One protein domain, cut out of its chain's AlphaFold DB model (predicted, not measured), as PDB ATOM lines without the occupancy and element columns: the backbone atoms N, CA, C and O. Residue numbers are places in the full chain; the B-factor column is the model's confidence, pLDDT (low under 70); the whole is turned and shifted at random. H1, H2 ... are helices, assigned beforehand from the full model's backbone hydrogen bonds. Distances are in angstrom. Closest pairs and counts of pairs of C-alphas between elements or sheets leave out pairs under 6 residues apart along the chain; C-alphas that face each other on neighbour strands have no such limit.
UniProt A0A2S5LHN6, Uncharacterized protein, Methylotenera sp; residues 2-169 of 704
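What this domain is: This is residues 2 to 169 of the 704 residues of an uncharacterized protein of Methylotenera sp (UniProt A0A2S5LHN6). H4, H5 and H6 fold back and forth as two successive helical hairpins in a small body, from which residues 2 to 20 of the long helix H1 stick out as an arm. H2 and the last turns of H1 pack on H6, and residues 56 to 61 stick out at the opposite end. The 168 printed residues, with six named helices, H1 to H6, and no named strand, are all helix in class and loose: radius of gyration of the C-alphas 19.1 A, spans 72 by 40 by 29 A.

How they stand to each other: H1, residues 2 to 35, touches the hub H6, residues 141 to 161, with residues 28 to 33 alone; the closest C-alphas, of Ala 32 and Arg 153, are 5.4 A apart. H2, residues 77 to 83, touches H6 at a steep tilt of 41 degrees, closest at C-alphas Leu 79 and Gly 157, 6.6 A. H3, residues 93 to 96, only just touches H6, with 3 pairs of C-alphas within 8 A. H5, residues 119 to 137, forms hairpins with H4, residues 98 to 115, at 27 degrees, and H6, at 22 degrees. Every O i to N i+4 pair is within hydrogen-bond range in H2 and H5, but 27 of 30 in H1, 12 of 14 in H4 and 16 of 17 in H6; H3 is too short for such a pair.

Where its parts are: H1 runs 46.5 A from C-alpha 2 at (39.782, 19.006, -32.269), and H6 runs 30.2 A to C-alpha 161 at (4.741, 38.578, -30.913).

The domain as a whole: The printed part has no cut; the link H1 to H2 is long, 41 residues, and residues 37 to 71 are among those with pLDDT under 70.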
ATOM      1  N   ILE A   2      40.897  18.393 -33.034       52.34
ATOM      2  CA  ILE A   2      39.782  19.006 -32.269       52.34
ATOM      3  C   ILE A   2      39.350  20.395 -32.805       52.34
ATOM      4  O   ILE A   2      38.167  20.725 -32.762       52.34
ATOM      5  N   LYS A   3      40.261  21.182 -33.402       49.91
ATOM      6  CA  LYS A   3      39.926  22.487 -34.022       49.91
ATOM      7  C   LYS A   3      39.029  22.373 -35.268       49.91
ATOM      8  O   LYS A   3      38.186  23.233 -35.481       49.91
ATOM      9  N   SER A   4      39.149  21.291 -36.042       55.91
ATOM     10  CA  SER A   4      38.349  21.067 -37.260       55.91
ATOM     11  C   SER A   4      36.878  20.750 -36.948       55.91
ATOM     12  O   SER A   4      35.990  21.229 -37.646       55.91
ATOM     13  N   LYS A   5      36.593  20.046 -35.841       57.75
ATOM     14  CA  LYS A   5      35.215  19.707 -35.440       57.75
ATOM     15  C   LYS A   5      34.401  20.922 -34.978       57.75
ATOM     16  O   LYS A   5      33.214  20.992 -35.269       57.75
ATOM     17  N   LYS A   6      35.030  21.902 -34.311       64.62
ATOM     18  CA  LYS A   6      34.358  23.157 -33.913       64.62
ATOM     19  C   LYS A   6      34.036  24.049 -35.115       64.62
ATOM     20  O   LYS A   6      32.979  24.668 -35.141       64.62
ATOM     21  N   PHE A   7      34.912  24.060 -36.121       70.75
ATOM     22  CA  PHE A   7      34.681  24.792 -37.365       70.75
ATOM     23  C   PHE A   7      33.544  24.166 -38.186       70.75
ATOM     24  O   PHE A   7      32.659  24.877 -38.649       70.75
ATOM     25  N   LEU A   8      33.504  22.831 -38.277       72.06
ATOM     26  CA  LEU A   8      32.437  22.115 -38.981       72.06
ATOM     27  C   LEU A   8      31.067  22.302 -38.309       72.06
ATOM     28  O   LEU A   8      30.068  22.480 -38.995       72.06
ATOM     29  N   PHE A   9      31.020  22.303 -36.972       74.75
ATOM     30  CA  PHE A   9      29.778  22.502 -36.219       74.75
ATOM     31  C   PHE A   9      29.253  23.941 -36.330       74.75
ATOM     32  O   PHE A   9      28.062  24.147 -36.542       74.75
ATOM     33  N   GLY A  10      30.144  24.940 -36.270       76.81
ATOM     34  CA  GLY A  10      29.779  26.339 -36.511       76.81
ATOM     35  C   GLY A  10      29.284  26.578 -37.939       76.81
ATOM     36  O   GLY A  10      28.274  27.249 -38.136       76.81
ATOM     37  N   PHE A  11      29.934  25.962 -38.931       77.62
ATOM     38  CA  PHE A  11      29.509  26.029 -40.329       77.62
ATOM     39  C   PHE A  11      28.152  25.346 -40.551       77.62
ATOM     40  O   PHE A  11      27.307  25.886 -41.257       77.62
ATOM     41  N   LEU A  12      27.894  24.208 -39.898       78.31
ATOM     42  CA  LEU A  12      26.608  23.512 -39.989       78.31
ATOM     43  C   LEU A  12      25.462  24.349 -39.400       78.31
ATOM     44  O   LEU A  12      24.418  24.473 -40.031       78.31
ATOM     45  N   ILE A  13      25.660  24.970 -38.230       77.00
ATOM     46  CA  ILE A  13      24.668  25.872 -37.619       77.00
ATOM     47  C   ILE A  13      24.426  27.095 -38.507       77.00
ATOM     48  O   ILE A  13      23.283  27.520 -38.666       77.00
ATOM     49  N   PHE A  14      25.476  27.644 -39.115       73.69
ATOM     50  CA  PHE A  14      25.366  28.773 -40.036       73.69
ATOM     51  C   PHE A  14      24.589  28.402 -41.309       73.69
ATOM     52  O   PHE A  14      23.667  29.116 -41.693       73.69
ATOM     53  N   VAL A  15      24.880  27.246 -41.912       70.25
ATOM     54  CA  VAL A  15      24.166  26.738 -43.095       70.25
ATOM     55  C   VAL A  15      22.707  26.415 -42.766       70.25
ATOM     56  O   VAL A  15      21.820  26.783 -43.533       70.25
ATOM     57  N   ILE A  16      22.431  25.807 -41.607       70.94
ATOM     58  CA  ILE A  16      21.063  25.574 -41.122       70.94
ATOM     59  C   ILE A  16      20.345  26.906 -40.869       70.94
ATOM     60  O   ILE A  16      19.191  27.043 -41.252       70.94
ATOM     61  N   SER A  17      21.017  27.911 -40.305       63.19
ATOM     62  CA  SER A  17      20.430  29.241 -40.080       63.19
ATOM     63  C   SER A  17      20.107  29.965 -41.392       63.19
ATOM     64  O   SER A  17      19.066  30.607 -41.486       63.19
ATOM     65  N   ILE A  18      20.943  29.823 -42.426       61.78
ATOM     66  CA  ILE A  18      20.693  30.383 -43.765       61.78
ATOM     67  C   ILE A  18      19.549  29.644 -44.473       61.78
ATOM     68  O   ILE A  18      18.668  30.280 -45.053       61.78
ATOM     69  N   LEU A  19      19.529  28.309 -44.401       58.03
ATOM     70  CA  LEU A  19      18.449  27.491 -44.965       58.03
ATOM     71  C   LEU A  19      17.112  27.756 -44.263       58.03
ATOM     72  O   LEU A  19      16.081  27.851 -44.930       58.03
ATOM     73  N   LEU A  20      17.128  27.937 -42.941       60.19
ATOM     74  CA  LEU A  20      15.959  28.351 -42.171       60.19
ATOM     75  C   LEU A  20      15.530  29.769 -42.552       60.19
ATOM     76  O   LEU A  20      14.355  29.958 -42.825       60.19
ATOM     77  N   ALA A  21      16.441  30.736 -42.684       60.09
ATOM     78  CA  ALA A  21      16.085  32.107 -43.068       60.09
ATOM     79  C   ALA A  21      15.358  32.185 -44.428       60.09
ATOM     80  O   ALA A  21      14.368  32.904 -44.547       60.09
ATOM     81  N   GLY A  22      15.777  31.400 -45.429       61.03
ATOM     82  CA  GLY A  22      15.078  31.319 -46.722       61.03
ATOM     83  C   GLY A  22      13.743  30.555 -46.677       61.03
ATOM     84  O   GLY A  22      12.831  30.845 -47.452       61.03
ATOM     85  N   CYS A  23      13.597  29.593 -45.760       67.62
ATOM     86  CA  CYS A  23      12.350  28.846 -45.568       67.62
ATOM     87  C   CYS A  23      11.334  29.586 -44.691       67.62
ATOM     88  O   CYS A  23      10.134  29.369 -44.851       67.62
ATOM     89  N   VAL A  24      11.792  30.461 -43.794       68.69
ATOM     90  CA  VAL A  24      10.946  31.199 -42.847       68.69
ATOM     91  C   VAL A  24       9.941  32.074 -43.582       68.69
ATOM     92  O   VAL A  24       8.780  32.087 -43.192       68.69
ATOM     93  N   GLU A  25      10.321  32.720 -44.686       69.31
ATOM     94  CA  GLU A  25       9.374  33.538 -45.448       69.31
ATOM     95  C   GLU A  25       8.254  32.694 -46.077       69.31
ATOM     96  O   GLU A  25       7.069  33.014 -45.956       69.31
ATOM     97  N   ARG A  26       8.620  31.575 -46.716       76.38
ATOM     98  CA  ARG A  26       7.652  30.651 -47.325       76.38
ATOM     99  C   ARG A  26       6.753  30.015 -46.273       76.38
ATOM    100  O   ARG A  26       5.554  29.884 -46.500       76.38
ATOM    101  N   PHE A  27       7.323  29.653 -45.128       77.88
ATOM    102  CA  PHE A  27       6.579  29.106 -44.004       77.88
ATOM    103  C   PHE A  27       5.635  30.146 -43.396       77.88
ATOM    104  O   PHE A  27       4.481  29.824 -43.149       77.88
ATOM    105  N   ALA A  28       6.082  31.389 -43.203       71.56
ATOM    106  CA  ALA A  28       5.260  32.473 -42.672       71.56
ATOM    107  C   ALA A  28       4.088  32.798 -43.602       71.56
ATOM    108  O   ALA A  28       2.963  32.940 -43.126       71.56
ATOM    109  N   LYS A  29       4.327  32.851 -44.919       77.31
ATOM    110  CA  LYS A  29       3.261  32.999 -45.918       77.31
ATOM    111  C   LYS A  29       2.267  31.836 -45.842       77.31
ATOM    112  O   LYS A  29       1.080  32.071 -45.650       77.31
ATOM    113  N   TYR A  30       2.760  30.599 -45.900       81.88
ATOM    114  CA  TYR A  30       1.925  29.398 -45.810       81.88
ATOM    115  C   TYR A  30       1.108  29.342 -44.508       81.88
ATOM    116  O   TYR A  30      -0.082  29.033 -44.525       81.88
ATOM    117  N   ALA A  31       1.727  29.662 -43.371       79.81
ATOM    118  CA  ALA A  31       1.068  29.691 -42.072       79.81
ATOM    119  C   ALA A  31      -0.005  30.786 -42.014       79.81
ATOM    120  O   ALA A  31      -1.109  30.518 -41.550       79.81
ATOM    121  N   ALA A  32       0.286  31.988 -42.515       80.56
ATOM    122  CA  ALA A  32      -0.663  33.097 -42.521       80.56
ATOM    123  C   ALA A  32      -1.887  32.797 -43.397       80.56
ATOM    124  O   ALA A  32      -3.013  33.015 -42.961       80.56
ATOM    125  N   GLU A  33      -1.685  32.240 -44.592       82.44
ATOM    126  CA  GLU A  33      -2.773  31.839 -45.495       82.44
ATOM    127  C   GLU A  33      -3.610  30.692 -44.916       82.44
ATOM    128  O   GLU A  33      -4.824  30.674 -45.085       82.44
ATOM    129  N   LYS A  34      -2.994  29.758 -44.181       84.75
ATOM    130  CA  LYS A  34      -3.703  28.622 -43.573       84.75
ATOM    131  C   LYS A  34      -4.459  28.979 -42.293       84.75
ATOM    132  O   LYS A  34      -5.492  28.378 -42.017       84.75
ATOM    133  N   VAL A  35      -3.929  29.898 -41.487       82.06
ATOM    134  CA  VAL A  35      -4.589  30.374 -40.258       82.06
ATOM    135  C   VAL A  35      -5.710  31.357 -40.597       82.06
ATOM    136  O   VAL A  35      -6.722  31.390 -39.900       82.06
ATOM    137  N   TYR A  36      -5.555  32.112 -41.686       81.69
ATOM    138  CA  TYR A  36      -6.493  33.146 -42.110       81.69
ATOM    139  C   TYR A  36      -6.996  32.976 -43.563       81.69
ATOM    140  O   TYR A  36      -6.888  33.925 -44.350       81.69
ATOM    141  N   PRO A  37      -7.543  31.798 -43.939       66.06
ATOM    142  CA  PRO A  37      -7.930  31.505 -45.320       66.06
ATOM    143  C   PRO A  37      -9.157  32.310 -45.766       66.06
ATOM    144  O   PRO A  37      -9.176  32.825 -46.879       66.06
ATOM    145  N   ASP A  38     -10.123  32.504 -44.862       60.28
ATOM    146  CA  ASP A  38     -11.471  33.001 -45.180       60.28
ATOM    147  C   ASP A  38     -11.800  34.342 -44.511       60.28
ATOM    148  O   ASP A  38     -12.955  34.649 -44.210       60.28
ATOM    149  N   LEU A  39     -10.788  35.162 -44.220       62.62
ATOM    150  CA  LEU A  39     -11.056  36.500 -43.708       62.62
ATOM    151  C   LEU A  39     -11.696  37.342 -44.816       62.62
ATOM    152  O   LEU A  39     -11.020  37.788 -45.742       62.62
ATOM    153  N   ILE A  40     -13.005  37.557 -44.703       61.62
ATOM    154  CA  ILE A  40     -13.778  38.399 -45.614       61.62
ATOM    155  C   ILE A  40     -13.224  39.823 -45.518       61.62
ATOM    156  O   ILE A  40     -13.319  40.470 -44.470       61.62
ATOM    157  N   ALA A  41     -12.631  40.308 -46.610       60.91
ATOM    158  CA  ALA A  41     -12.278  41.712 -46.719       60.91
ATOM    159  C   ALA A  41     -13.563  42.544 -46.624       60.91
ATOM    160  O   ALA A  41     -14.518  42.245 -47.344       60.91
ATOM    161  N   PRO A  42     -13.633  43.552 -45.734       61.19
ATOM    162  CA  PRO A  42     -14.810  44.401 -45.668       61.19
ATOM    163  C   PRO A  42     -15.084  44.979 -47.062       61.19
ATOM    164  O   PRO A  42     -14.185  45.505 -47.722       61.19
ATOM    165  N   TYR A  43     -16.335  44.862 -47.522       57.97
ATOM    166  CA  TYR A  43     -16.761  45.399 -48.818       57.97
ATOM    167  C   TYR A  43     -16.755  46.932 -48.854       57.97
ATOM    168  O   TYR A  43     -16.949  47.515 -49.926       57.97
ATOM    169  N   ASP A  44     -16.453  47.575 -47.731       59.91
ATOM    170  CA  ASP A  44     -16.280  49.012 -47.640       59.91
ATOM    171  C   ASP A  44     -15.100  49.486 -48.482       59.91
ATOM    172  O   ASP A  44     -14.058  48.835 -48.611       59.91
ATOM    173  N   THR A  45     -15.280  50.669 -49.051       58.25
ATOM    174  CA  THR A  45     -14.228  51.385 -49.772       58.25
ATOM    175  C   THR A  45     -13.744  52.621 -49.027       58.25
ATOM    176  O   THR A  45     -12.995  53.423 -49.588       58.25
ATOM    177  N   GLU A  46     -14.192  52.775 -47.782       60.59
ATOM    178  CA  GLU A  46     -13.718  53.807 -46.876       60.59
ATOM    179  C   GLU A  46     -12.255  53.528 -46.519       60.59
ATOM    180  O   GLU A  46     -11.848  52.381 -46.298       60.59
ATOM    181  N   ALA A  47     -11.449  54.588 -46.485       62.44
ATOM    182  CA  ALA A  47     -10.110  54.484 -45.934       62.44
ATOM    183  C   ALA A  47     -10.201  54.070 -44.462       62.44
ATOM    184  O   ALA A  47     -11.140  54.475 -43.775       62.44
ATOM    185  N   PRO A  48      -9.247  53.270 -43.954       64.62
ATOM    186  CA  PRO A  48      -9.193  53.035 -42.518       64.62
ATOM    187  C   PRO A  48      -9.126  54.372 -41.783       64.62
ATOM    188  O   PRO A  48      -8.572  55.349 -42.302       64.62
ATOM    189  N   ALA A  49      -9.653  54.408 -40.560       63.69
ATOM    190  CA  ALA A  49      -9.500  55.580 -39.720       63.69
ATOM    191  C   ALA A  49      -8.002  55.876 -39.586       63.69
ATOM    192  O   ALA A  49      -7.219  55.048 -39.112       63.69
ATOM    193  N   THR A  50      -7.564  57.041 -40.063       60.12
ATOM    194  CA  THR A  50      -6.233  57.533 -39.725       60.12
ATOM    195  C   THR A  50      -6.239  57.700 -38.220       60.12
ATOM    196  O   THR A  50      -7.152  58.336 -37.699       60.12
ATOM    197  N   ALA A  51      -5.265  57.117 -37.519       56.34
ATOM    198  CA  ALA A  51      -5.056  57.458 -36.123       56.34
ATOM    199  C   ALA A  51      -4.711  58.947 -36.073       56.34
ATOM    200  O   ALA A  51      -3.570  59.358 -36.282       56.34
ATOM    201  N   THR A  52      -5.737  59.768 -35.922       53.12
ATOM    202  CA  THR A  52      -5.585  61.191 -35.743       53.12
ATOM    203  C   THR A  52      -5.327  61.367 -34.264       53.12
ATOM    204  O   THR A  52      -6.212  61.130 -33.443       53.12
ATOM    205  N   THR A  53      -4.131  61.836 -33.912       44.91
ATOM    206  CA  THR A  53      -4.063  62.761 -32.787       44.91
ATOM    207  C   THR A  53      -5.091  63.832 -33.121       44.91
ATOM    208  O   THR A  53      -4.995  64.459 -34.180       44.91
ATOM    209  N   TYR A  54      -6.145  63.963 -32.315       42.91
ATOM    210  CA  TYR A  54      -7.091  65.052 -32.522       42.91
ATOM    211  C   TYR A  54      -6.266  66.317 -32.705       42.91
ATOM    212  O   TYR A  54      -5.401  66.574 -31.855       42.91
ATOM    213  N   PRO A  55      -6.454  67.073 -33.804       36.81
ATOM    214  CA  PRO A  55      -5.906  68.400 -33.857       36.81
ATOM    215  C   PRO A  55      -6.533  69.110 -32.671       36.81
ATOM    216  O   PRO A  55      -7.727  69.400 -32.612       36.81
ATOM    217  N   ALA A  56      -5.696  69.258 -31.659       34.62
ATOM    218  CA  ALA A  56      -5.619  70.434 -30.862       34.62
ATOM    219  C   ALA A  56      -6.438  71.578 -31.471       34.62
ATOM    220  O   ALA A  56      -6.128  72.068 -32.560       34.62
ATOM    221  N   SER A  57      -7.457  72.017 -30.732       37.47
ATOM    222  CA  SER A  57      -7.941  73.393 -30.811       37.47
ATOM    223  C   SER A  57      -6.757  74.353 -31.008       37.47
ATOM    224  O   SER A  57      -5.644  74.070 -30.561       37.47
ATOM    225  N   THR A  58      -6.984  75.528 -31.591       35.94
ATOM    226  CA  THR A  58      -5.968  76.596 -31.674       35.94
ATOM    227  C   THR A  58      -5.333  76.951 -30.316       35.94
ATOM    228  O   THR A  58      -4.277  77.578 -30.280       35.94
ATOM    229  N   SER A  59      -5.929  76.510 -29.200       33.56
ATOM    230  CA  SER A  59      -5.411  76.614 -27.831       33.56
ATOM    231  C   SER A  59      -4.586  75.416 -27.314       33.56
ATOM    232  O   SER A  59      -3.902  75.550 -26.300       33.56
ATOM    233  N   ILE A  60      -4.600  74.248 -27.962       34.97
ATOM    234  CA  ILE A  60      -3.923  73.034 -27.476       34.97
ATOM    235  C   ILE A  60      -2.567  72.908 -28.186       34.97
ATOM    236  O   ILE A  60      -2.476  72.578 -29.356       34.97
ATOM    237  N   LYS A  61      -1.459  73.180 -27.493       32.12
ATOM    238  CA  LYS A  61      -0.126  73.198 -28.133       32.12
ATOM    239  C   LYS A  61       0.577  71.830 -28.190       32.12
ATOM    240  O   LYS A  61       1.624  71.726 -28.816       32.12
ATOM    241  N   ALA A  62       0.007  70.785 -27.579       29.09
ATOM    242  CA  ALA A  62       0.446  69.394 -27.723       29.09
ATOM    243  C   ALA A  62      -0.608  68.425 -27.159       29.09
ATOM    244  O   ALA A  62      -1.189  68.692 -26.108       29.09
ATOM    245  N   VAL A  63      -0.800  67.272 -27.807       34.88
ATOM    246  CA  VAL A  63      -1.430  66.104 -27.174       34.88
ATOM    247  C   VAL A  63      -0.298  65.183 -26.729       34.88
ATOM    248  O   VAL A  63       0.288  64.469 -27.538       34.88
ATOM    249  N   ILE A  64       0.057  65.244 -25.446       33.22
ATOM    250  CA  ILE A  64       1.034  64.325 -24.856       33.22
ATOM    251  C   ILE A  64       0.272  63.064 -24.456       33.22
ATOM    252  O   ILE A  64      -0.358  63.021 -23.403       33.22
ATOM    253  N   GLY A  65       0.311  62.043 -25.304       33.06
ATOM    254  CA  GLY A  65      -0.142  60.708 -24.939       33.06
ATOM    255  C   GLY A  65       0.736  59.650 -25.578       33.06
ATOM    256  O   GLY A  65       1.017  59.695 -26.772       33.06
ATOM    257  N   GLY A  66       1.217  58.733 -24.742       43.38
ATOM    258  CA  GLY A  66       2.200  57.712 -25.094       43.38
ATOM    259  C   GLY A  66       3.533  57.914 -24.377       43.38
ATOM    260  O   GLY A  66       3.933  59.032 -24.066       43.38
ATOM    261  N   LYS A  67       4.252  56.814 -24.126       42.47
ATOM    262  CA  LYS A  67       5.565  56.775 -23.446       42.47
ATOM    263  C   LYS A  67       6.697  57.515 -24.198       42.47
ATOM    264  O   LYS A  67       7.852  57.434 -23.790       42.47
ATOM    265  N   GLY A  68       6.392  58.227 -25.289       42.75
ATOM    266  CA  GLY A  68       7.377  58.802 -26.212       42.75
ATOM    267  C   GLY A  68       8.114  57.751 -27.052       42.75
ATOM    268  O   GLY A  68       9.104  58.066 -27.698       42.75
ATOM    269  N   GLU A  69       7.653  56.501 -27.029       53.09
ATOM    270  CA  GLU A  69       8.165  55.413 -27.860       53.09
ATOM    271  C   GLU A  69       7.614  55.561 -29.283       53.09
ATOM    272  O   GLU A  69       6.414  55.798 -29.454       53.09
ATOM    273  N   GLY A  70       8.468  55.397 -30.299       54.78
ATOM    274  CA  GLY A  70       8.057  55.455 -31.703       54.78
ATOM    275  C   GLY A  70       6.892  54.505 -32.005       54.78
ATOM    276  O   GLY A  70       6.789  53.425 -31.416       54.78
ATOM    277  N   LEU A  71       5.998  54.931 -32.899       60.59
ATOM    278  CA  LEU A  71       4.851  54.128 -33.321       60.59
ATOM    279  C   LEU A  71       5.316  53.052 -34.309       60.59
ATOM    280  O   LEU A  71       6.056  53.352 -35.250       60.59
ATOM    281  N   SER A  72       4.895  51.807 -34.098       70.00
ATOM    282  CA  SER A  72       5.263  50.652 -34.941       70.00
ATOM    283  C   SER A  72       4.042  49.777 -35.253       70.00
ATOM    284  O   SER A  72       2.923  50.217 -35.046       70.00
ATOM    285  N   CYS A  73       4.216  48.555 -35.771       72.44
ATOM    286  CA  CYS A  73       3.120  47.575 -35.894       72.44
ATOM    287  C   CYS A  73       2.939  46.720 -34.625       72.44
ATOM    288  O   CYS A  73       2.342  45.651 -34.707       72.44
ATOM    289  N   SER A  74       3.567  47.091 -33.501       75.75
ATOM    290  CA  SER A  74       3.625  46.266 -32.282       75.75
ATOM    291  C   SER A  74       4.116  44.828 -32.537       75.75
ATOM    292  O   SER A  74       3.757  43.886 -31.830       75.75
ATOM    293  N   VAL A  75       4.959  44.657 -33.559       72.56
ATOM    294  CA  VAL A  75       5.649  43.404 -33.873       72.56
ATOM    295  C   VAL A  75       7.062  43.493 -33.297       72.56
ATOM    296  O   VAL A  75       7.750  44.484 -33.551       72.56
ATOM    297  N   PRO A  76       7.547  42.480 -32.560       71.75
ATOM    298  CA  PRO A  76       8.927  42.464 -32.094       71.75
ATOM    299  C   PRO A  76       9.899  42.617 -33.267       71.75
ATOM    300  O   PRO A  76       9.768  41.920 -34.272       71.75
ATOM    301  N   TRP A  77      10.913  43.475 -33.125       71.81
ATOM    302  CA  TRP A  77      11.857  43.818 -34.204       71.81
ATOM    303  C   TRP A  77      12.493  42.592 -34.887       71.81
ATOM    304  O   TRP A  77      12.784  42.608 -36.085       71.81
ATOM    305  N   LEU A  78      12.726  41.516 -34.127       68.62
ATOM    306  CA  LEU A  78      13.294  40.274 -34.645       68.62
ATOM    307  C   LEU A  78      12.291  39.541 -35.541       68.62
ATOM    308  O   LEU A  78      12.655  39.066 -36.616       68.62
ATOM    309  N   LEU A  79      11.027  39.498 -35.115       70.31
ATOM    310  CA  LEU A  79       9.932  38.925 -35.889       70.31
ATOM    311  C   LEU A  79       9.655  39.772 -37.133       70.31
ATOM    312  O   LEU A  79       9.412  39.214 -38.193       70.31
ATOM    313  N   GLU A  80       9.776  41.099 -37.033       71.06
ATOM    314  CA  GLU A  80       9.621  42.013 -38.166       71.06
ATOM    315  C   GLU A  80      10.653  41.709 -39.267       71.06
ATOM    316  O   GLU A  80      10.299  41.504 -40.428       71.06
ATOM    317  N   LYS A  81      11.932  41.561 -38.899       70.50
ATOM    318  CA  LYS A  81      13.002  41.199 -39.849       70.50
ATOM    319  C   LYS A  81      12.810  39.819 -40.482       70.50
ATOM    320  O   LYS A  81      13.177  39.633 -41.639       70.50
ATOM    321  N   MET A  82      12.273  38.858 -39.733       66.56
ATOM    322  CA  MET A  82      12.042  37.492 -40.216       66.56
ATOM    323  C   MET A  82      10.785  37.377 -41.082       66.56
ATOM    324  O   MET A  82      10.781  36.653 -42.076       66.56
ATOM    325  N   MET A  83       9.712  38.071 -40.706       63.97
ATOM    326  CA  MET A  83       8.405  37.972 -41.352       63.97
ATOM    327  C   MET A  83       8.198  38.983 -42.471       63.97
ATOM    328  O   MET A  83       7.260  38.793 -43.240       63.97
ATOM    329  N   PHE A  84       9.043  40.008 -42.604       66.44
ATOM    330  CA  PHE A  84       8.912  41.061 -43.618       66.44
ATOM    331  C   PHE A  84      10.237  41.322 -44.342       66.44
ATOM    332  O   PHE A  84      10.694  42.462 -44.449       66.44
ATOM    333  N   SER A  85      10.867  40.252 -44.839       57.81
ATOM    334  CA  SER A  85      12.019  40.355 -45.738       57.81
ATOM    335  C   SER A  85      11.715  41.336 -46.874       57.81
ATOM    336  O   SER A  85      10.725  41.210 -47.597       57.81
ATOM    337  N   LYS A  86      12.569  42.353 -47.017       59.19
ATOM    338  CA  LYS A  86      12.486  43.293 -48.133       59.19
ATOM    339  C   LYS A  86      12.872  42.565 -49.417       59.19
ATOM    340  O   LYS A  86      13.951  41.975 -49.483       59.19
ATOM    341  N   ARG A  87      12.054  42.683 -50.463       57.72
ATOM    342  CA  ARG A  87      12.601  42.665 -51.825       57.72
ATOM    343  C   ARG A  87      13.386  43.957 -52.026       57.72
ATOM    344  O   ARG A  87      13.027  44.982 -51.453       57.72
ATOM    345  N   THR A  88      14.471  43.898 -52.791       51.72
ATOM    346  CA  THR A  88      15.432  45.001 -52.983       51.72
ATOM    347  C   THR A  88      14.798  46.321 -53.430       51.72
ATOM    348  O   THR A  88      15.378  47.366 -53.160       51.72
ATOM    349  N   ASP A  89      13.590  46.275 -54.001       57.75
ATOM    350  CA  ASP A  89      12.862  47.429 -54.542       57.75
ATOM    351  C   ASP A  89      11.513  47.712 -53.835       57.75
ATOM    352  O   ASP A  89      10.729  48.536 -54.300       57.75
ATOM    353  N   GLU A  90      11.208  47.046 -52.712       62.31
ATOM    354  CA  GLU A  90       9.947  47.238 -51.977       62.31
ATOM    355  C   GLU A  90      10.157  47.971 -50.640       62.31
ATOM    356  O   GLU A  90      11.061  47.660 -49.855       62.31
ATOM    357  N   ALA A  91       9.266  48.923 -50.333       59.50
ATOM    358  CA  ALA A  91       9.182  49.495 -48.993       59.50
ATOM    359  C   ALA A  91       8.870  48.379 -47.973       59.50
ATOM    360  O   ALA A  91       8.084  47.482 -48.289       59.50
ATOM    361  N   PRO A  92       9.447  48.402 -46.756       64.69
ATOM    362  CA  PRO A  92       9.124  47.419 -45.726       64.69
ATOM    363  C   PRO A  92       7.614  47.352 -45.486       64.69
ATOM    364  O   PRO A  92       6.918  48.366 -45.558       64.69
ATOM    365  N   LEU A  93       7.101  46.151 -45.215       66.00
ATOM    366  CA  LEU A  93       5.658  45.919 -45.171       66.00
ATOM    367  C   LEU A  93       4.945  46.775 -44.110       66.00
ATOM    368  O   LEU A  93       3.836  47.254 -44.337       66.00
ATOM    369  N   SER A  94       5.624  47.038 -42.993       63.41
ATOM    370  CA  SER A  94       5.174  47.960 -41.950       63.41
ATOM    371  C   SER A  94       4.982  49.397 -42.449       63.41
ATOM    372  O   SER A  94       4.118  50.101 -41.938       63.41
ATOM    373  N   LEU A  95       5.718  49.837 -43.478       69.06
ATOM    374  CA  LEU A  95       5.506  51.134 -44.130       69.06
ATOM    375  C   LEU A  95       4.358  51.100 -45.144       69.06
ATOM    376  O   LEU A  95       3.597  52.062 -45.216       69.06
ATOM    377  N   GLN A  96       4.190  50.002 -45.888       74.19
ATOM    378  CA  GLN A  96       3.065  49.854 -46.826       74.19
ATOM    379  C   GLN A  96       1.714  49.852 -46.089       74.19
ATOM    380  O   GLN A  96       0.735  50.410 -46.579       74.19
ATOM    381  N   LEU A  97       1.682  49.276 -44.882       79.62
ATOM    382  CA  LEU A  97       0.507  49.206 -44.005       79.62
ATOM    383  C   LEU A  97       0.610  50.157 -42.801       79.62
ATOM    384  O   LEU A  97      -0.049  49.942 -41.782       79.62
ATOM    385  N   ARG A  98       1.417  51.225 -42.910       78.50
ATOM    386  CA  ARG A  98       1.764  52.110 -41.783       78.50
ATOM    387  C   ARG A  98       0.550  52.628 -41.035       78.50
ATOM    388  O   ARG A  98       0.565  52.651 -39.814       78.50
ATOM    389  N   GLN A  99      -0.494  53.032 -41.748       79.19
ATOM    390  CA  GLN A  99      -1.694  53.582 -41.125       79.19
ATOM    391  C   GLN A  99      -2.398  52.560 -40.220       79.19
ATOM    392  O   GLN A  99      -2.722  52.888 -39.081       79.19
ATOM    393  N   ALA A 100      -2.564  51.320 -40.690       85.12
ATOM    394  CA  ALA A 100      -3.160  50.241 -39.903       85.12
ATOM    395  C   ALA A 100      -2.269  49.865 -38.709       85.12
ATOM    396  O   ALA A 100      -2.753  49.720 -37.591       85.12
ATOM    397  N   CYS A 101      -0.955  49.796 -38.927       84.81
ATOM    398  CA  CYS A 101       0.014  49.528 -37.869       84.81
ATOM    399  C   CYS A 101       0.022  50.599 -36.775       84.81
ATOM    400  O   CYS A 101      -0.035  50.276 -35.596       84.81
ATOM    401  N   VAL A 102       0.040  51.876 -37.156       82.56
ATOM    402  CA  VAL A 102       0.036  52.988 -36.203       82.56
ATOM    403  C   VAL A 102      -1.249  52.987 -35.375       82.56
ATOM    404  O   VAL A 102      -1.182  53.135 -34.155       82.56
ATOM    405  N   ARG A 103      -2.417  52.784 -36.003       84.81
ATOM    406  CA  ARG A 103      -3.686  52.665 -35.267       84.81
ATOM    407  C   ARG A 103      -3.682  51.467 -34.319       84.81
ATOM    408  O   ARG A 103      -4.154  51.590 -33.193       84.81
ATOM    409  N   HIS A 104      -3.120  50.339 -34.744       88.62
ATOM    410  CA  HIS A 104      -2.976  49.148 -33.908       88.62
ATOM    411  C   HIS A 104      -2.071  49.376 -32.694       88.62
ATOM    412  O   HIS A 104      -2.464  49.030 -31.585       88.62
ATOM    413  N   ASP A 105      -0.932  50.045 -32.858       86.69
ATOM    414  CA  ASP A 105      -0.026  50.345 -31.743       86.69
ATOM    415  C   ASP A 105      -0.642  51.347 -30.758       86.69
ATOM    416  O   ASP A 105      -0.515  51.182 -29.541       86.69
ATOM    417  N   TYR A 106      -1.420  52.322 -31.245       85.56
ATOM    418  CA  TYR A 106      -2.249  53.144 -30.362       85.56
ATOM    419  C   TYR A 106      -3.290  52.303 -29.613       85.56
ATOM    420  O   TYR A 106      -3.458  52.458 -28.401       85.56
ATOM    421  N   CYS A 107      -3.947  51.370 -30.299       87.38
ATOM    422  CA  CYS A 107      -4.891  50.448 -29.682       87.38
ATOM    423  C   CYS A 107      -4.246  49.592 -28.596       87.38
ATOM    424  O   CYS A 107      -4.791  49.468 -27.502       87.38
ATOM    425  N   TYR A 108      -3.047  49.083 -28.841       89.69
ATOM    426  CA  TYR A 108      -2.313  48.288 -27.871       89.69
ATOM    427  C   TYR A 108      -1.875  49.080 -26.643       89.69
ATOM    428  O   TYR A 108      -1.917  48.558 -25.534       89.69
ATOM    429  N   ARG A 109      -1.470  50.339 -26.809       85.19
ATOM    430  CA  ARG A 109      -0.974  51.165 -25.697       85.19
ATOM    431  C   ARG A 109      -2.083  51.857 -24.908       85.19
ATOM    432  O   ARG A 109      -1.886  52.161 -23.727       85.19
ATOM    433  N   HIS A 110      -3.211  52.128 -25.560       82.25
ATOM    434  CA  HIS A 110      -4.243  53.032 -25.046       82.25
ATOM    435  C   HIS A 110      -5.663  52.488 -25.137       82.25
ATOM    436  O   HIS A 110      -6.539  52.920 -24.393       82.25
ATOM    437  N   GLY A 111      -5.915  51.533 -26.032       83.00
ATOM    438  CA  GLY A 111      -7.253  51.026 -26.316       83.00
ATOM    439  C   GLY A 111      -7.953  50.454 -25.089       83.00
ATOM    440  O   GLY A 111      -9.147  50.687 -24.931       83.00
ATOM    441  N   TRP A 112      -7.233  49.784 -24.185       82.31
ATOM    442  CA  TRP A 112      -7.830  49.264 -22.953       82.31
ATOM    443  C   TRP A 112      -8.309  50.387 -22.022       82.31
ATOM    444  O   TRP A 112      -9.481  50.414 -21.655       82.31
ATOM    445  N   ALA A 113      -7.436  51.335 -21.661       74.31
ATOM    446  CA  ALA A 113      -7.796  52.432 -20.755       74.31
ATOM    447  C   ALA A 113      -8.799  53.423 -21.368       74.31
ATOM    448  O   ALA A 113      -9.590  54.014 -20.636       74.31
ATOM    449  N   THR A 114      -8.755  53.635 -22.684       68.56
ATOM    450  CA  THR A 114      -9.596  54.633 -23.360       68.56
ATOM    451  C   THR A 114     -10.928  54.063 -23.834       68.56
ATOM    452  O   THR A 114     -11.948  54.733 -23.699       68.56
ATOM    453  N   TYR A 115     -10.931  52.840 -24.365       75.81
ATOM    454  CA  TYR A 115     -12.072  52.261 -25.083       75.81
ATOM    455  C   TYR A 115     -12.482  50.870 -24.575       75.81
ATOM    456  O   TYR A 115     -13.407  50.272 -25.117       75.81
ATOM    457  N   GLY A 116     -11.792  50.316 -23.570       77.44
ATOM    458  CA  GLY A 116     -12.020  48.942 -23.110       77.44
ATOM    459  C   GLY A 116     -11.603  47.873 -24.126       77.44
ATOM    460  O   GLY A 116     -12.052  46.730 -24.041       77.44
ATOM    461  N   TYR A 117     -10.770  48.223 -25.109       84.81
ATOM    462  CA  TYR A 117     -10.355  47.292 -26.150       84.81
ATOM    463  C   TYR A 117      -9.439  46.203 -25.598       84.81
ATOM    464  O   TYR A 117      -8.405  46.472 -24.988       84.81
ATOM    465  N   GLN A 118      -9.813  44.956 -25.872       88.81
ATOM    466  CA  GLN A 118      -8.965  43.793 -25.648       88.81
ATOM    467  C   GLN A 118      -7.979  43.624 -26.804       88.81
ATOM    468  O   GLN A 118      -8.239  44.083 -27.920       88.81
ATOM    469  N   GLN A 119      -6.902  42.871 -26.573       90.12
ATOM    470  CA  GLN A 119      -5.902  42.558 -27.596       90.12
ATOM    471  C   GLN A 119      -6.545  42.028 -28.889       90.12
ATOM    472  O   GLN A 119      -6.242  42.502 -29.979       90.12
ATOM    473  N   VAL A 120      -7.515  41.113 -28.766       87.81
ATOM    474  CA  VAL A 120      -8.215  40.537 -29.924       87.81
ATOM    475  C   VAL A 120      -9.016  41.577 -30.715       87.81
ATOM    476  O   VAL A 120      -9.124  41.462 -31.934       87.81
ATOM    477  N   GLY A 121      -9.555  42.596 -30.037       87.12
ATOM    478  CA  GLY A 121     -10.275  43.702 -30.668       87.12
ATOM    479  C   GLY A 121      -9.328  44.604 -31.454       87.12
ATOM    480  O   GLY A 121      -9.614  44.945 -32.600       87.12
ATOM    481  N   CYS A 122      -8.157  44.901 -30.886       89.38
ATOM    482  CA  CYS A 122      -7.098  45.619 -31.591       89.38
ATOM    483  C   CYS A 122      -6.610  44.858 -32.828       89.38
ATOM    484  O   CYS A 122      -6.526  45.439 -33.909       89.38
ATOM    485  N   ASP A 123      -6.344  43.557 -32.703       90.00
ATOM    486  CA  ASP A 123      -5.898  42.715 -33.820       90.00
ATOM    487  C   ASP A 123      -6.936  42.642 -34.940       90.00
ATOM    488  O   ASP A 123      -6.594  42.646 -36.124       90.00
ATOM    489  N   PHE A 124      -8.216  42.594 -34.574       86.56
ATOM    490  CA  PHE A 124      -9.306  42.630 -35.537       86.56
ATOM    491  C   PHE A 124      -9.382  43.983 -36.261       86.56
ATOM    492  O   PHE A 124      -9.523  44.011 -37.484       86.56
ATOM    493  N   ALA A 125      -9.216  45.099 -35.544       85.31
ATOM    494  CA  ALA A 125      -9.155  46.427 -36.152       85.31
ATOM    495  C   ALA A 125      -7.962  46.563 -37.117       85.31
ATOM    496  O   ALA A 125      -8.141  47.016 -38.247       85.31
ATOM    497  N   LEU A 126      -6.773  46.081 -36.725       88.81
ATOM    498  CA  LEU A 126      -5.587  46.020 -37.589       88.81
ATOM    499  C   LEU A 126      -5.877  45.275 -38.890       88.81
ATOM    500  O   LEU A 126      -5.526  45.743 -39.971       88.81
ATOM    501  N   GLN A 127      -6.504  44.106 -38.782       87.88
ATOM    502  CA  GLN A 127      -6.862  43.293 -39.934       87.88
ATOM    503  C   GLN A 127      -7.811  44.047 -40.875       87.88
ATOM    504  O   GLN A 127      -7.551  44.118 -42.077       87.88
ATOM    505  N   GLN A 128      -8.899  44.610 -40.340       85.44
ATOM    506  CA  GLN A 128      -9.871  45.362 -41.134       85.44
ATOM    507  C   GLN A 128      -9.217  46.552 -41.835       85.44
ATOM    508  O   GLN A 128      -9.429  46.760 -43.033       85.44
ATOM    509  N   ASP A 129      -8.384  47.297 -41.115       85.69
ATOM    510  CA  ASP A 129      -7.708  48.466 -41.657       85.69
ATOM    511  C   ASP A 129      -6.687  48.088 -42.725       85.69
ATOM    512  O   ASP A 129      -6.663  48.697 -43.793       85.69
ATOM    513  N   ALA A 130      -5.886  47.047 -42.492       87.06
ATOM    514  CA  ALA A 130      -4.920  46.561 -43.469       87.06
ATOM    515  C   ALA A 130      -5.608  46.100 -44.765       87.06
ATOM    516  O   ALA A 130      -5.127  46.391 -45.859       87.06
ATOM    517  N   TYR A 131      -6.763  45.442 -44.663       86.69
ATOM    518  CA  TYR A 131      -7.529  44.998 -45.830       86.69
ATOM    519  C   TYR A 131      -8.143  46.166 -46.606       86.69
ATOM    520  O   TYR A 131      -8.076  46.184 -47.840       86.69
ATOM    521  N   ARG A 132      -8.658  47.183 -45.905       83.19
ATOM    522  CA  ARG A 132      -9.116  48.434 -46.531       83.19
ATOM    523  C   ARG A 132      -7.973  49.132 -47.273       83.19
ATOM    524  O   ARG A 132      -8.152  49.525 -48.425       83.19
ATOM    525  N   ILE A 133      -6.779  49.209 -46.674       81.94
ATOM    526  CA  ILE A 133      -5.577  49.757 -47.333       81.94
ATOM    527  C   ILE A 133      -5.245  48.969 -48.597       81.94
ATOM    528  O   ILE A 133      -5.024  49.566 -49.649       81.94
ATOM    529  N   CYS A 134      -5.249  47.638 -48.524       84.12
ATOM    530  CA  CYS A 134      -4.941  46.798 -49.676       84.12
ATOM    531  C   CYS A 134      -5.872  47.043 -50.856       84.12
ATOM    532  O   CYS A 134      -5.420  47.098 -51.999       84.12
ATOM    533  N   ARG A 135      -7.157  47.262 -50.586       80.62
ATOM    534  CA  ARG A 135      -8.130  47.599 -51.623       80.62
ATOM    535  C   ARG A 135      -7.918  48.989 -52.223       80.62
ATOM    536  O   ARG A 135      -8.159  49.179 -53.411       80.62
ATOM    537  N   LEU A 136      -7.460  49.951 -51.423       74.62
ATOM    538  CA  LEU A 136      -7.162  51.308 -51.887       74.62
ATOM    539  C   LEU A 136      -5.881  51.388 -52.725       74.62
ATOM    540  O   LEU A 136      -5.824  52.153 -53.688       74.62
ATOM    541  N   ILE A 137      -4.847  50.637 -52.345       73.06
ATOM    542  CA  ILE A 137      -3.550  50.655 -53.035       73.06
ATOM    543  C   ILE A 137      -3.596  49.798 -54.302       73.06
ATOM    544  O   ILE A 137      -3.008  50.184 -55.309       73.06
ATOM    545  N   SER A 138      -4.302  48.667 -54.256       74.19
ATOM    546  CA  SER A 138      -4.335  47.665 -55.325       74.19
ATOM    547  C   SER A 138      -5.780  47.371 -55.746       74.19
ATOM    548  O   SER A 138      -6.370  46.405 -55.262       74.19
ATOM    549  N   PRO A 139      -6.379  48.210 -56.614       64.62
ATOM    550  CA  PRO A 139      -7.746  48.006 -57.092       64.62
ATOM    551  C   PRO A 139      -7.868  46.844 -58.092       64.62
ATOM    552  O   PRO A 139      -8.967  46.338 -58.298       64.62
ATOM    553  N   GLU A 140      -6.763  46.423 -58.711       73.94
ATOM    554  CA  GLU A 140      -6.701  45.238 -59.573       73.94
ATOM    555  C   GLU A 140      -6.631  43.946 -58.741       73.94
ATOM    556  O   GLU A 140      -5.838  43.855 -57.803       73.94
ATOM    557  N   GLU A 141      -7.418  42.926 -59.110       67.31
ATOM    558  CA  GLU A 141      -7.570  41.677 -58.338       67.31
ATOM    559  C   GLU A 141      -6.243  40.945 -58.067       67.31
ATOM    560  O   GLU A 141      -6.032  40.419 -56.974       67.31
ATOM    561  N   SER A 142      -5.315  40.936 -59.026       65.75
ATOM    562  CA  SER A 142      -4.025  40.245 -58.892       65.75
ATOM    563  C   SER A 142      -3.103  40.899 -57.857       65.75
ATOM    564  O   SER A 142      -2.450  40.204 -57.076       65.75
ATOM    565  N   PHE A 143      -3.064  42.231 -57.820       67.81
ATOM    566  CA  PHE A 143      -2.292  42.999 -56.839       67.81
ATOM    567  C   PHE A 143      -2.991  43.041 -55.474       67.81
ATOM    568  O   PHE A 143      -2.333  43.128 -54.433       67.81
ATOM    569  N   HIS A 144      -4.320  42.923 -55.471       78.69
ATOM    570  CA  HIS A 144      -5.123  42.848 -54.260       78.69
ATOM    571  C   HIS A 144      -4.751  41.626 -53.408       78.69
ATOM    572  O   HIS A 144      -4.464  41.780 -52.220       78.69
ATOM    573  N   GLU A 145      -4.660  40.435 -54.009       81.81
ATOM    574  CA  GLU A 145      -4.322  39.202 -53.280       81.81
ATOM    575  C   GLU A 145      -2.895  39.193 -52.713       81.81
ATOM    576  O   GLU A 145      -2.681  38.713 -51.595       81.81
ATOM    577  N   ASP A 146      -1.910  39.768 -53.417       82.19
ATOM    578  CA  ASP A 146      -0.553  39.900 -52.864       82.19
ATOM    579  C   ASP A 146      -0.553  40.783 -51.608       82.19
ATOM    580  O   ASP A 146       0.035  40.423 -50.580       82.19
ATOM    581  N   CYS A 147      -1.285  41.901 -51.655       83.44
ATOM    582  CA  CYS A 147      -1.439  42.773 -50.499       83.44
ATOM    583  C   CYS A 147      -2.194  42.087 -49.350       83.44
ATOM    584  O   CYS A 147      -1.766  42.186 -48.198       83.44
ATOM    585  N   LEU A 148      -3.264  41.333 -49.626       86.12
ATOM    586  CA  LEU A 148      -3.985  40.579 -48.594       86.12
ATOM    587  C   LEU A 148      -3.097  39.515 -47.940       86.12
ATOM    588  O   LEU A 148      -3.081  39.397 -46.713       86.12
ATOM    589  N   SER A 149      -2.306  38.778 -48.724       84.38
ATOM    590  CA  SER A 149      -1.302  37.830 -48.214       84.38
ATOM    591  C   SER A 149      -0.297  38.525 -47.284       84.38
ATOM    592  O   SER A 149      -0.003  38.043 -46.184       84.38
ATOM    593  N   LYS A 150       0.183  39.707 -47.676       82.31
ATOM    594  CA  LYS A 150       1.047  40.557 -46.851       82.31
ATOM    595  C   LYS A 150       0.348  41.002 -45.552       82.31
ATOM    596  O   LYS A 150       0.904  40.816 -44.470       82.31
ATOM    597  N   ALA A 151      -0.886  41.491 -45.616       86.00
ATOM    598  CA  ALA A 151      -1.667  41.866 -44.436       86.00
ATOM    599  C   ALA A 151      -1.897  40.681 -43.474       86.00
ATOM    600  O   ALA A 151      -1.736  40.834 -42.262       86.00
ATOM    601  N   ARG A 152      -2.165  39.472 -43.994       87.25
ATOM    602  CA  ARG A 152      -2.260  38.234 -43.191       87.25
ATOM    603  C   ARG A 152      -0.944  37.925 -42.466       87.25
ATOM    604  O   ARG A 152      -0.975  37.505 -41.310       87.25
ATOM    605  N   ARG A 153       0.215  38.155 -43.101       83.50
ATOM    606  CA  ARG A 153       1.537  38.003 -42.454       83.50
ATOM    607  C   ARG A 153       1.727  39.000 -41.311       83.50
ATOM    608  O   ARG A 153       2.239  38.604 -40.268       83.50
ATOM    609  N   VAL A 154       1.301  40.257 -41.482       82.75
ATOM    610  CA  VAL A 154       1.344  41.260 -40.399       82.75
ATOM    611  C   VAL A 154       0.500  40.809 -39.218       82.75
ATOM    612  O   VAL A 154       1.005  40.752 -38.098       82.75
ATOM    613  N   LEU A 155      -0.742  40.400 -39.476       86.69
ATOM    614  CA  LEU A 155      -1.645  39.900 -38.441       86.69
ATOM    615  C   LEU A 155      -1.069  38.681 -37.710       86.69
ATOM    616  O   LEU A 155      -1.138  38.598 -36.485       86.69
ATOM    617  N   LEU A 156      -0.465  37.740 -38.443       85.69
ATOM    618  CA  LEU A 156       0.200  36.584 -37.844       85.69
ATOM    619  C   LEU A 156       1.372  37.008 -36.947       85.69
ATOM    620  O   LEU A 156       1.494  36.504 -35.833       85.69
ATOM    621  N   GLY A 157       2.208  37.940 -37.408       81.69
ATOM    622  CA  GLY A 157       3.343  38.440 -36.632       81.69
ATOM    623  C   GLY A 157       2.915  39.126 -35.337       81.69
ATOM    624  O   GLY A 157       3.489  38.865 -34.280       81.69
ATOM    625  N   VAL A 158       1.854  39.930 -35.397       85.31
ATOM    626  CA  VAL A 158       1.240  40.564 -34.224       85.31
ATOM    627  C   VAL A 158       0.636  39.532 -33.275       85.31
ATOM    628  O   VAL A 158       0.846  39.611 -32.072       85.31
ATOM    629  N   ARG A 159      -0.058  38.512 -33.778       83.75
ATOM    630  CA  ARG A 159      -0.640  37.465 -32.921       83.75
ATOM    631  C   ARG A 159       0.408  36.618 -32.204       83.75
ATOM    632  O   ARG A 159       0.164  36.166 -31.091       83.75
ATOM    633  N   ILE A 160       1.564  36.400 -32.831       82.44
ATOM    634  CA  ILE A 160       2.662  35.620 -32.244       82.44
ATOM    635  C   ILE A 160       3.499  36.473 -31.279       82.44
ATOM    636  O   ILE A 160       3.915  35.975 -30.237       82.44
ATOM    637  N   GLY A 161       3.780  37.731 -31.631       77.94
ATOM    638  CA  GLY A 161       4.741  38.578 -30.913       77.94
ATOM    639  C   GLY A 161       4.153  39.788 -30.184       77.94
ATOM    640  O   GLY A 161       4.884  40.496 -29.501       77.94
ATOM    641  N   GLY A 162       2.861  40.050 -30.332       73.94
ATOM    642  CA  GLY A 162       2.191  41.259 -29.854       73.94
ATOM    643  C   GLY A 162       1.650  41.180 -28.426       73.94
ATOM    644  O   GLY A 162       1.031  42.136 -27.974       73.94
ATOM    645  N   GLY A 163       1.886  40.090 -27.694       78.69
ATOM    646  CA  GLY A 163       1.467  39.992 -26.291       78.69
ATOM    647  C   GLY A 163       2.143  41.032 -25.388       78.69
ATOM    648  O   GLY A 163       1.461  41.715 -24.633       78.69
ATOM    649  N   ASP A 164       3.466  41.203 -25.498       78.81
ATOM    650  CA  ASP A 164       4.218  42.129 -24.631       78.81
ATOM    651  C   ASP A 164       3.938  43.619 -24.916       78.81
ATOM    652  O   ASP A 164       3.866  44.413 -23.970       78.81
ATOM    653  N   PRO A 165       3.776  44.048 -26.187       82.00
ATOM    654  CA  PRO A 165       3.411  45.427 -26.493       82.00
ATOM    655  C   PRO A 165       1.995  45.811 -26.038       82.00
ATOM    656  O   PRO A 165       1.771  46.989 -25.750       82.00
ATOM    657  N   PHE A 166       1.059  44.858 -25.935       88.88
ATOM    658  CA  PHE A 166      -0.300  45.128 -25.461       88.88
ATOM    659  C   PHE A 166      -0.292  45.557 -23.984       88.88
ATOM    660  O   PHE A 166       0.207  44.859 -23.102       88.88
ATOM    661  N   GLN A 167      -0.838  46.739 -23.708       87.06
ATOM    662  CA  GLN A 167      -0.923  47.310 -22.372       87.06
ATOM    663  C   GLN A 167      -2.372  47.235 -21.874       87.06
ATOM    664  O   GLN A 167      -3.251  47.935 -22.379       87.06
ATOM    665  N   GLU A 168      -2.599  46.433 -20.837       86.06
ATOM    666  CA  GLU A 168      -3.883  46.310 -20.136       86.06
ATOM    667  C   GLU A 168      -3.832  46.891 -18.716       86.06
ATOM    668  O   GLU A 168      -2.761  47.077 -18.125       86.06
ATOM    669  N   GLY A 169      -5.010  47.184 -18.157       80.06
ATOM    670  CA  GLY A 169      -5.152  47.716 -16.803       80.06
ATOM    671  C   GLY A 169      -4.367  49.014 -16.604       80.06
ATOM    672  O   GLY A 169      -4.411  49.910 -17.443       80.06
TER     673      GLY A 169